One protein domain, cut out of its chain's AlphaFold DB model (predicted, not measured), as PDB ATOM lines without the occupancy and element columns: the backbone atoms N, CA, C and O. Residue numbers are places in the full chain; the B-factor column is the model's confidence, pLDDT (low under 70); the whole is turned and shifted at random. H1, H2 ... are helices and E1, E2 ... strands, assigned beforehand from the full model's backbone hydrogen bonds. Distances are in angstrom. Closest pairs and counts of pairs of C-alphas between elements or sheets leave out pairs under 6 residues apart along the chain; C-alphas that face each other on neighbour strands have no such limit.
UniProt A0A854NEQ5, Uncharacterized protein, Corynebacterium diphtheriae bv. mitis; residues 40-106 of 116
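This is residues 40 to 106 of the 116 residues of an uncharacterized protein of Corynebacterium diphtheriae bv. mitis (UniProt A0A854NEQ5). A small pair of parallel strands, E2 and E3, sits in the middle, with H1 and H2 to one side of it and H3 on the other side, while residues 40 to 47, with most of E1, stick out as a free arm. Under half of the 67 printed residues are in named elements, which run E1 E2 H1 H2 H3 E3, three helices and three strands; the class is mixed. The sheet's order is E2, E3, parallel. The whole is compact, with a radius of gyration of the C-alphas of 12.3 A and spans of 30 by 30 by 23 A.

E2 is residues 54 to 56, with C-alpha 54 at (115.930, 158.645, 166.775), and E3 is residues 91 to 93, ending at C-alpha 93 (118.679, 152.067, 165.017). H1, residues 59 to 67, is 12.0 A long; H2 is residues 70 to 73, and H3, residues 81 to 86, is 8.5 A long. E1, residues 44 to 48, is 12.6 A long and begins at C-alpha 44 (135.967, 152.436, 162.343).

E2 and E3 are parallel at 13 degrees, with N 55 and O 91 3.0 A apart and N 93 and O 55 2.8 A apart, within hydrogen-bond range. With H1, H2 and H3 between them they form a strand-helix-strand unit, two parallel neighbour strands joined through helices. The closest C-alphas of E2 and H1, Val 56 and Ile 62, are 6.2 A apart. H1 and H2 are close but not clearly touching, the closest C-alphas, Val 65 and Ala 71, 6.3 A apart. H1 and H3 are apart. E1 pairs with no named strand. Every O i to N i+4 pair is within hydrogen-bond range in H1 and H3; H2 is too short for one.

The C-alphas farthest apart, Gly 69 and Glu 103, are 32.2 A apart. The printed part has no cut, no link is long, and no printed residue is under 70 in pLDDT.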
ATOM      1  N   THR A  40     133.186 152.138 168.170       94.69
ATOM      2  CA  THR A  40     133.890 151.371 167.138       94.69
ATOM      3  C   THR A  40     132.895 150.474 166.414       94.69
ATOM      4  O   THR A  40     132.430 149.476 166.960       94.69
ATOM      5  N   ASN A  41     132.594 150.803 165.162       86.69
ATOM      6  CA  ASN A  41     131.728 150.026 164.285       86.69
ATOM      7  C   ASN A  41     132.544 149.507 163.095       86.69
ATOM      8  O   ASN A  41     133.149 150.285 162.359       86.69
ATOM      9  N   CYS A  42     132.617 148.184 162.928       91.75
ATOM     10  CA  CYS A  42     133.388 147.547 161.849       91.75
ATOM     11  C   CYS A  42     134.854 148.034 161.765       91.75
ATOM     12  O   CYS A  42     135.394 148.241 160.679       91.75
ATOM     13  N   GLY A  43     135.491 148.253 162.923       95.00
ATOM     14  CA  GLY A  43     136.871 148.744 163.025       95.00
ATOM     15  C   GLY A  43     137.045 150.247 162.774       95.00
ATOM     16  O   GLY A  43     138.164 150.745 162.852       95.00
ATOM     17  N   LYS A  44     135.962 150.980 162.501       93.12
ATOM     18  CA  LYS A  44     135.967 152.436 162.343       93.12
ATOM     19  C   LYS A  44     135.417 153.085 163.608       93.12
ATOM     20  O   LYS A  44     134.331 152.729 164.054       93.12
ATOM     21  N   GLY A  45     136.157 154.031 164.177       94.69
ATOM     22  CA  GLY A  45     135.642 154.883 165.245       94.69
ATOM     23  C   GLY A  45     134.691 155.927 164.666       94.69
ATOM     24  O   GLY A  45     135.064 156.641 163.738       94.69
ATOM     25  N   VAL A  46     133.474 155.999 165.200       91.69
ATOM     26  CA  VAL A  46     132.466 157.002 164.843       91.69
ATOM     27  C   VAL A  46     132.015 157.691 166.120       91.69
ATOM     28  O   VAL A  46     131.586 157.020 167.054       91.69
ATOM     29  N   THR A  47     132.125 159.015 166.172       93.12
ATOM     30  CA  THR A  47     131.660 159.817 167.308       93.12
ATOM     31  C   THR A  47     130.247 160.314 167.041       93.12
ATOM     32  O   THR A  47     130.003 160.953 166.020       93.12
ATOM     33  N   TYR A  48     129.331 160.021 167.960       90.62
ATOM     34  CA  TYR A  48     127.938 160.458 167.926       90.62
ATOM     35  C   TYR A  48     127.711 161.513 169.004       90.62
ATOM     36  O   TYR A  48     127.977 161.255 170.176       90.62
ATOM     37  N   ALA A  49     127.216 162.690 168.624       92.00
ATOM     38  CA  ALA A  49     126.700 163.662 169.585       92.00
ATOM     39  C   ALA A  49     125.391 163.155 170.224       92.00
ATOM     40  O   ALA A  49     124.875 162.097 169.852       92.00
ATOM     41  N   GLN A  50     124.855 163.910 171.186       89.69
ATOM     42  CA  GLN A  50     123.487 163.701 171.666       89.69
ATOM     43  C   GLN A  50     122.527 163.746 170.466       89.69
ATOM     44  O   GLN A  50     122.624 164.648 169.638       89.69
ATOM     45  N   ALA A  51     121.650 162.750 170.371       90.75
ATOM     46  CA  ALA A  51     120.617 162.673 169.347       90.75
ATOM     47  C   ALA A  51     119.278 163.097 169.945       90.75
ATOM     48  O   ALA A  51     118.956 162.659 171.051       90.75
ATOM     49  N   ASP A  52     118.518 163.881 169.185       91.38
ATOM     50  CA  ASP A  52     117.160 164.312 169.537       91.38
ATOM     51  C   ASP A  52     116.114 163.678 168.592       91.38
ATOM     52  O   ASP A  52     114.918 163.716 168.866       91.38
ATOM     53  N   ASN A  53     116.553 163.084 167.470       92.00
ATOM     54  CA  ASN A  53     115.696 162.463 166.457       92.00
ATOM     55  C   ASN A  53     116.163 161.034 166.140       92.00
ATOM     56  O   ASN A  53     116.964 160.791 165.232       92.00
ATOM     57  N   LEU A  54     115.644 160.070 166.890       93.44
ATOM     58  CA  LEU A  54     115.930 158.645 166.775       93.44
ATOM     59  C   LEU A  54     114.854 157.936 165.954       93.44
ATOM     60  O   LEU A  54     113.685 157.901 166.339       93.44
ATOM     61  N   PHE A  55     115.247 157.264 164.875       92.62
ATOM     62  CA  PHE A  55     114.376 156.272 164.238       92.62
ATOM     63  C   PHE A  55     114.679 154.882 164.800       92.62
ATOM     64  O   PHE A  55     115.776 154.362 164.598       92.62
ATOM     65  N   VAL A  56     113.705 154.258 165.471       91.94
ATOM     66  CA  VAL A  56     113.811 152.904 166.048       91.94
ATOM     67  C   VAL A  56     112.621 152.036 165.621       91.94
ATOM     68  O   VAL A  56     111.481 152.483 165.660       91.94
ATOM     69  N   ASN A  57     112.865 150.797 165.176       87.94
ATOM     70  CA  ASN A  57     111.812 149.927 164.606       87.94
ATOM     71  C   ASN A  57     111.952 148.444 164.987       87.94
ATOM     72  O   ASN A  57     111.664 147.536 164.216       87.94
ATOM     73  N   ASP A  58     112.443 148.168 166.183       88.19
ATOM     74  CA  ASP A  58     112.505 146.806 166.700       88.19
ATOM     75  C   ASP A  58     112.001 146.833 168.135       88.19
ATOM     76  O   ASP A  58     112.448 147.671 168.913       88.19
ATOM     77  N   ALA A  59     111.060 145.958 168.497       87.12
ATOM     78  CA  ALA A  59     110.437 145.986 169.821       87.12
ATOM     79  C   ALA A  59     111.467 145.865 170.959       87.12
ATOM     80  O   ALA A  59     111.309 146.501 172.002       87.12
ATOM     81  N   ASN A  60     112.551 145.111 170.751       90.81
ATOM     82  CA  ASN A  60     113.613 144.984 171.744       90.81
ATOM     83  C   ASN A  60     114.449 146.265 171.832       90.81
ATOM     84  O   ASN A  60     114.789 146.706 172.928       90.81
ATOM     85  N   ILE A  61     114.741 146.894 170.690       91.50
ATOM     86  CA  ILE A  61     115.470 148.169 170.638       91.50
ATOM     87  C   ILE A  61     114.620 149.290 171.243       91.50
ATOM     88  O   ILE A  61     115.120 150.060 172.056       91.50
ATOM     89  N   ILE A  62     113.328 149.350 170.918       90.62
ATOM     90  CA  ILE A  62     112.379 150.305 171.497       90.62
ATOM     91  C   ILE A  62     112.334 150.124 173.014       90.62
ATOM     92  O   ILE A  62     112.471 151.100 173.743       90.62
ATOM     93  N   SER A  63     112.230 148.887 173.508       93.88
ATOM     94  CA  SER A  63     112.289 148.603 174.947       93.88
ATOM     95  C   SER A  63     113.566 149.152 175.594       93.88
ATOM     96  O   SER A  63     113.509 149.768 176.659       93.88
ATOM     97  N   MET A  64     114.718 149.003 174.934       93.69
ATOM     98  CA  MET A  64     115.984 149.548 175.421       93.69
ATOM     99  C   MET A  64     115.982 151.081 175.460       93.69
ATOM    100  O   MET A  64     116.344 151.652 176.485       93.69
ATOM    101  N   VAL A  65     115.525 151.740 174.395       93.88
ATOM    102  CA  VAL A  65     115.421 153.208 174.308       93.88
ATOM    103  C   VAL A  65     114.507 153.765 175.401       93.88
ATOM    104  O   VAL A  65     114.862 154.720 176.093       93.88
ATOM    105  N   LEU A  66     113.363 153.119 175.629       93.56
ATOM    106  CA  LEU A  66     112.451 153.476 176.713       93.56
ATOM    107  C   LEU A  66     113.092 153.261 178.091       93.56
ATOM    108  O   LEU A  66     112.948 154.105 178.974       93.56
ATOM    109  N   SER A  67     113.827 152.161 178.273       96.69
ATOM    110  CA  SER A  67     114.473 151.820 179.550       96.69
ATOM    111  C   SER A  67     115.555 152.820 179.956       96.69
ATOM    112  O   SER A  67     115.792 153.006 181.148       96.69
ATOM    113  N   VAL A  68     116.196 153.476 178.986       94.31
ATOM    114  CA  VAL A  68     117.200 154.523 179.239       94.31
ATOM    115  C   VAL A  68     116.602 155.934 179.294       94.31
ATOM    116  O   VAL A  68     117.342 156.897 179.454       94.31
ATOM    117  N   GLY A  69     115.274 156.072 179.193       94.44
ATOM    118  CA  GLY A  69     114.580 157.358 179.300       94.44
ATOM    119  C   GLY A  69     114.589 158.216 178.030       94.44
ATOM    120  O   GLY A  69     114.122 159.347 178.081       94.44
ATOM    121  N   ALA A  70     115.039 157.683 176.891       94.31
ATOM    122  CA  ALA A  70     115.141 158.401 175.612       94.31
ATOM    123  C   ALA A  70     113.851 158.315 174.767       94.31
ATOM    124  O   ALA A  70     113.868 158.361 173.541       94.31
ATOM    125  N   ALA A  71     112.700 158.135 175.420       93.00
ATOM    126  CA  ALA A  71     111.410 157.992 174.744       93.00
ATOM    127  C   ALA A  71     111.012 159.252 173.957       93.00
ATOM    128  O   ALA A  71     110.379 159.144 172.912       93.00
ATOM    129  N   ALA A  72     111.369 160.429 174.481       94.38
ATOM    130  CA  ALA A  72     111.036 161.720 173.884       94.38
ATOM    131  C   ALA A  72     111.794 161.991 172.576       94.38
ATOM    132  O   ALA A  72     111.327 162.785 171.767       94.38
ATOM    133  N   ASP A  73     112.912 161.295 172.367       94.31
ATOM    134  CA  ASP A  73     113.784 161.481 171.210       94.31
ATOM    135  C   ASP A  73     113.374 160.565 170.041       94.31
ATOM    136  O   ASP A  73     113.945 160.633 168.958       94.31
ATOM    137  N   VAL A  74     112.394 159.669 170.228       92.31
ATOM    138  CA  VAL A  74     111.933 158.747 169.178       92.31
ATOM    139  C   VAL A  74     111.000 159.456 168.201       92.31
ATOM    140  O   VAL A  74     109.942 159.959 168.578       92.31
ATOM    141  N   VAL A  75     111.348 159.416 166.915       90.19
ATOM    142  CA  VAL A  75     110.503 159.922 165.832       90.19
ATOM    143  C   VAL A  75     109.246 159.061 165.710       90.19
ATOM    144  O   VAL A  75     109.312 157.833 165.629       90.19
ATOM    145  N   GLU A  76     108.083 159.709 165.656       84.50
ATOM    146  CA  GLU A  76     106.809 159.019 165.474       84.50
ATOM    147  C   GLU A  76     106.680 158.382 164.080       84.50
ATOM    148  O   GLU A  76     106.953 159.001 163.048       84.50
ATOM    149  N   GLY A  77     106.150 157.156 164.059       81.56
ATOM    150  CA  GLY A  77     105.866 156.397 162.843       81.56
ATOM    151  C   GLY A  77     106.901 155.315 162.541       81.56
ATOM    152  O   GLY A  77     107.970 155.242 163.138       81.56
ATOM    153  N   SER A  78     106.565 154.424 161.608       78.00
ATOM    154  CA  SER A  78     107.495 153.390 161.153       78.00
ATOM    155  C   SER A  78     108.425 153.945 160.072       78.00
ATOM    156  O   SER A  78     107.948 154.626 159.159       78.00
ATOM    157  N   PRO A  79     109.728 153.630 160.109       83.62
ATOM    158  CA  PRO A  79     110.642 154.059 159.070       83.62
ATOM    159  C   PRO A  79     110.290 153.425 157.721       83.62
ATOM    160  O   PRO A  79     110.062 152.218 157.599       83.62
ATOM    161  N   SER A  80     110.294 154.268 156.698       88.94
ATOM    162  CA  SER A  80     110.311 153.915 155.281       88.94
ATOM    163  C   SER A  80     111.424 154.717 154.612       88.94
ATOM    164  O   SER A  80     111.886 155.706 155.180       88.94
ATOM    165  N   PHE A  81     111.849 154.319 153.414       91.44
ATOM    166  CA  PHE A  81     112.844 155.091 152.665       91.44
ATOM    167  C   PHE A  81     112.416 156.555 152.504       91.44
ATOM    168  O   PHE A  81     113.157 157.462 152.866       91.44
ATOM    169  N   GLU A  82     111.176 156.778 152.067       89.94
ATOM    170  CA  GLU A  82     110.604 158.116 151.917       89.94
ATOM    171  C   GLU A  82     110.590 158.892 153.240       89.94
ATOM    172  O   GLU A  82     111.021 160.040 153.279       89.94
ATOM    173  N   ALA A  83     110.148 158.269 154.338       89.06
ATOM    174  CA  ALA A  83     110.081 158.937 155.636       89.06
ATOM    175  C   ALA A  83     111.467 159.338 156.163       89.06
ATOM    176  O   ALA A  83     111.613 160.431 156.703       89.06
ATOM    177  N   VAL A  84     112.471 158.474 155.988       90.81
ATOM    178  CA  VAL A  84     113.847 158.733 156.433       90.81
ATOM    179  C   VAL A  84     114.494 159.828 155.592       90.81
ATOM    180  O   VAL A  84     115.169 160.684 156.144       90.81
ATOM    181  N   VAL A  85     114.266 159.850 154.278       90.38
ATOM    182  CA  VAL A  85     114.790 160.919 153.412       90.38
ATOM    183  C   VAL A  85     114.081 162.251 153.685       90.38
ATOM    184  O   VAL A  85     114.725 163.294 153.727       90.38
ATOM    185  N   ALA A  86     112.764 162.236 153.907       89.38
ATOM    186  CA  ALA A  86     111.986 163.449 154.167       89.38
ATOM    187  C   ALA A  86     112.260 164.059 155.552       89.38
ATOM    188  O   ALA A  86     112.175 165.276 155.720       89.38
ATOM    189  N   LYS A  87     112.547 163.219 156.552       88.31
ATOM    190  CA  LYS A  87     112.892 163.619 157.920       88.31
ATOM    191  C   LYS A  87     114.121 162.826 158.379       88.31
ATOM    192  O   LYS A  87     113.955 161.806 159.055       88.31
ATOM    193  N   PRO A  88     115.333 163.261 157.996       89.31
ATOM    194  CA  PRO A  88     116.557 162.541 158.316       89.31
ATOM    195  C   PRO A  88     116.759 162.477 159.836       89.31
ATOM    196  O   PRO A  88     116.822 163.530 160.473       89.31
ATOM    197  N   PRO A  89     116.833 161.272 160.432       90.94
ATOM    198  CA  PRO A  89     117.129 161.123 161.849       90.94
ATOM    199  C   PRO A  89     118.610 161.396 162.123       90.94
ATOM    200  O   PRO A  89     119.460 161.164 161.261       90.94
ATOM    201  N   ASP A  90     118.924 161.776 163.359       92.56
ATOM    202  CA  ASP A  90     120.307 161.856 163.840       92.56
ATOM    203  C   ASP A  90     120.929 160.457 163.891       92.56
ATOM    204  O   ASP A  90     122.082 160.241 163.511       92.56
ATOM    205  N   ILE A  91     120.140 159.476 164.351       91.31
ATOM    206  CA  ILE A  91     120.531 158.069 164.413       91.31
ATOM    207  C   ILE A  91     119.342 157.193 164.012       91.31
ATOM    208  O   ILE A  91     118.250 157.273 164.577       91.31
ATOM    209  N   PHE A  92     119.580 156.291 163.061       91.50
ATOM    210  CA  PHE A  92     118.683 155.180 162.757       91.50
ATOM    211  C   PHE A  92     119.192 153.922 163.466       91.50
ATOM    212  O   PHE A  92     120.301 153.460 163.196       91.50
ATOM    213  N   ILE A  93     118.368 153.317 164.318       89.75
ATOM    214  CA  ILE A  93     118.679 152.067 165.017       89.75
ATOM    215  C   ILE A  93     117.649 151.005 164.629       89.75
ATOM    216  O   ILE A  93     116.486 151.044 165.027       89.75
ATOM    217  N   GLY A  94     118.075 150.007 163.862       88.50
ATOM    218  CA  GLY A  94     117.199 148.913 163.462       88.50
ATOM    219  C   GLY A  94     117.970 147.663 163.088       88.50
ATOM    220  O   GLY A  94     119.108 147.729 162.626       88.50
ATOM    221  N   GLY A  95     117.332 146.514 163.285       87.62
ATOM    222  CA  GLY A  95     117.833 145.252 162.766       87.62
ATOM    223  C   GLY A  95     117.577 145.118 161.266       87.62
ATOM    224  O   GLY A  95     116.733 145.808 160.682       87.62
ATOM    225  N   TRP A  96     118.290 144.181 160.646       90.62
ATOM    226  CA  TRP A  96     117.930 143.673 159.324       90.62
ATOM    227  C   TRP A  96     116.589 142.939 159.405       90.62
ATOM    228  O   TRP A  96     116.332 142.214 160.364       90.62
ATOM    229  N   ASN A  97     115.733 143.130 158.407       86.94
ATOM    230  CA  ASN A  97     114.357 142.629 158.310       86.94
ATOM    231  C   ASN A  97     113.355 143.204 159.332       86.94
ATOM    232  O   ASN A  97     112.157 143.180 159.052       86.94
ATOM    233  N   SER A  98     113.798 143.758 160.469       81.50
ATOM    234  CA  SER A  98     112.920 144.441 161.435       81.50
ATOM    235  C   SER A  98     112.825 145.950 161.199       81.50
ATOM    236  O   SER A  98     111.726 146.494 161.193       81.50
ATOM    237  N   GLY A  99     113.943 146.617 160.904       81.25
ATOM    238  CA  GLY A  99     113.976 148.044 160.572       81.25
ATOM    239  C   GLY A  99     114.375 148.313 159.127       81.25
ATOM    240  O   GLY A  99     113.652 148.992 158.402       81.25
ATOM    241  N   MET A 100     115.510 147.755 158.715       89.31
ATOM    242  CA  MET A 100     116.098 147.938 157.387       89.31
ATOM    243  C   MET A 100     115.937 146.665 156.548       89.31
ATOM    244  O   MET A 100     115.994 145.558 157.084       89.31
ATOM    245  N   SER A 101     115.727 146.799 155.238       91.62
ATOM    246  CA  SER A 101     115.680 145.657 154.316       91.62
ATOM    247  C   SER A 101     115.897 146.068 152.861       91.62
ATOM    248  O   SER A 101     115.586 147.191 152.457       91.62
ATOM    249  N   GLU A 102     116.382 145.125 152.050       93.81
ATOM    250  CA  GLU A 102     116.501 145.299 150.596       93.81
ATOM    251  C   GLU A 102     115.126 145.387 149.920       93.81
ATOM    252  O   GLU A 102     114.913 146.244 149.068       93.81
ATOM    253  N   GLU A 103     114.159 144.573 150.353       90.25
ATOM    254  CA  GLU A 103     112.797 144.556 149.795       90.25
ATOM    255  C   GLU A 103     112.088 145.909 149.912       90.25
ATOM    256  O   GLU A 103     111.356 146.308 149.011       90.25
ATOM    257  N   LYS A 104     112.321 146.640 151.010       87.19
ATOM    258  CA  LYS A 104     111.760 147.983 151.229       87.19
ATOM    259  C   LYS A 104     112.642 149.088 150.649       87.19
ATOM    260  O   LYS A 104     112.327 150.260 150.836       87.19
ATOM    261  N   SER A 105     113.750 148.723 149.995       92.06
ATOM    262  CA  SER A 105     114.795 149.649 149.548       92.06
ATOM    263  C   SER A 105     115.256 150.588 150.664       92.06
ATOM    264  O   SER A 105     115.559 151.747 150.420       92.06
ATOM    265  N   LEU A 106     115.272 150.094 151.904       91.75
ATOM    266  CA  LEU A 106     115.652 150.849 153.088       91.75
ATOM    267  C   LEU A 106     116.916 150.216 153.665       91.75
ATOM    268  O   LEU A 106     116.863 149.385 154.571       91.75
TER     269      LEU A 106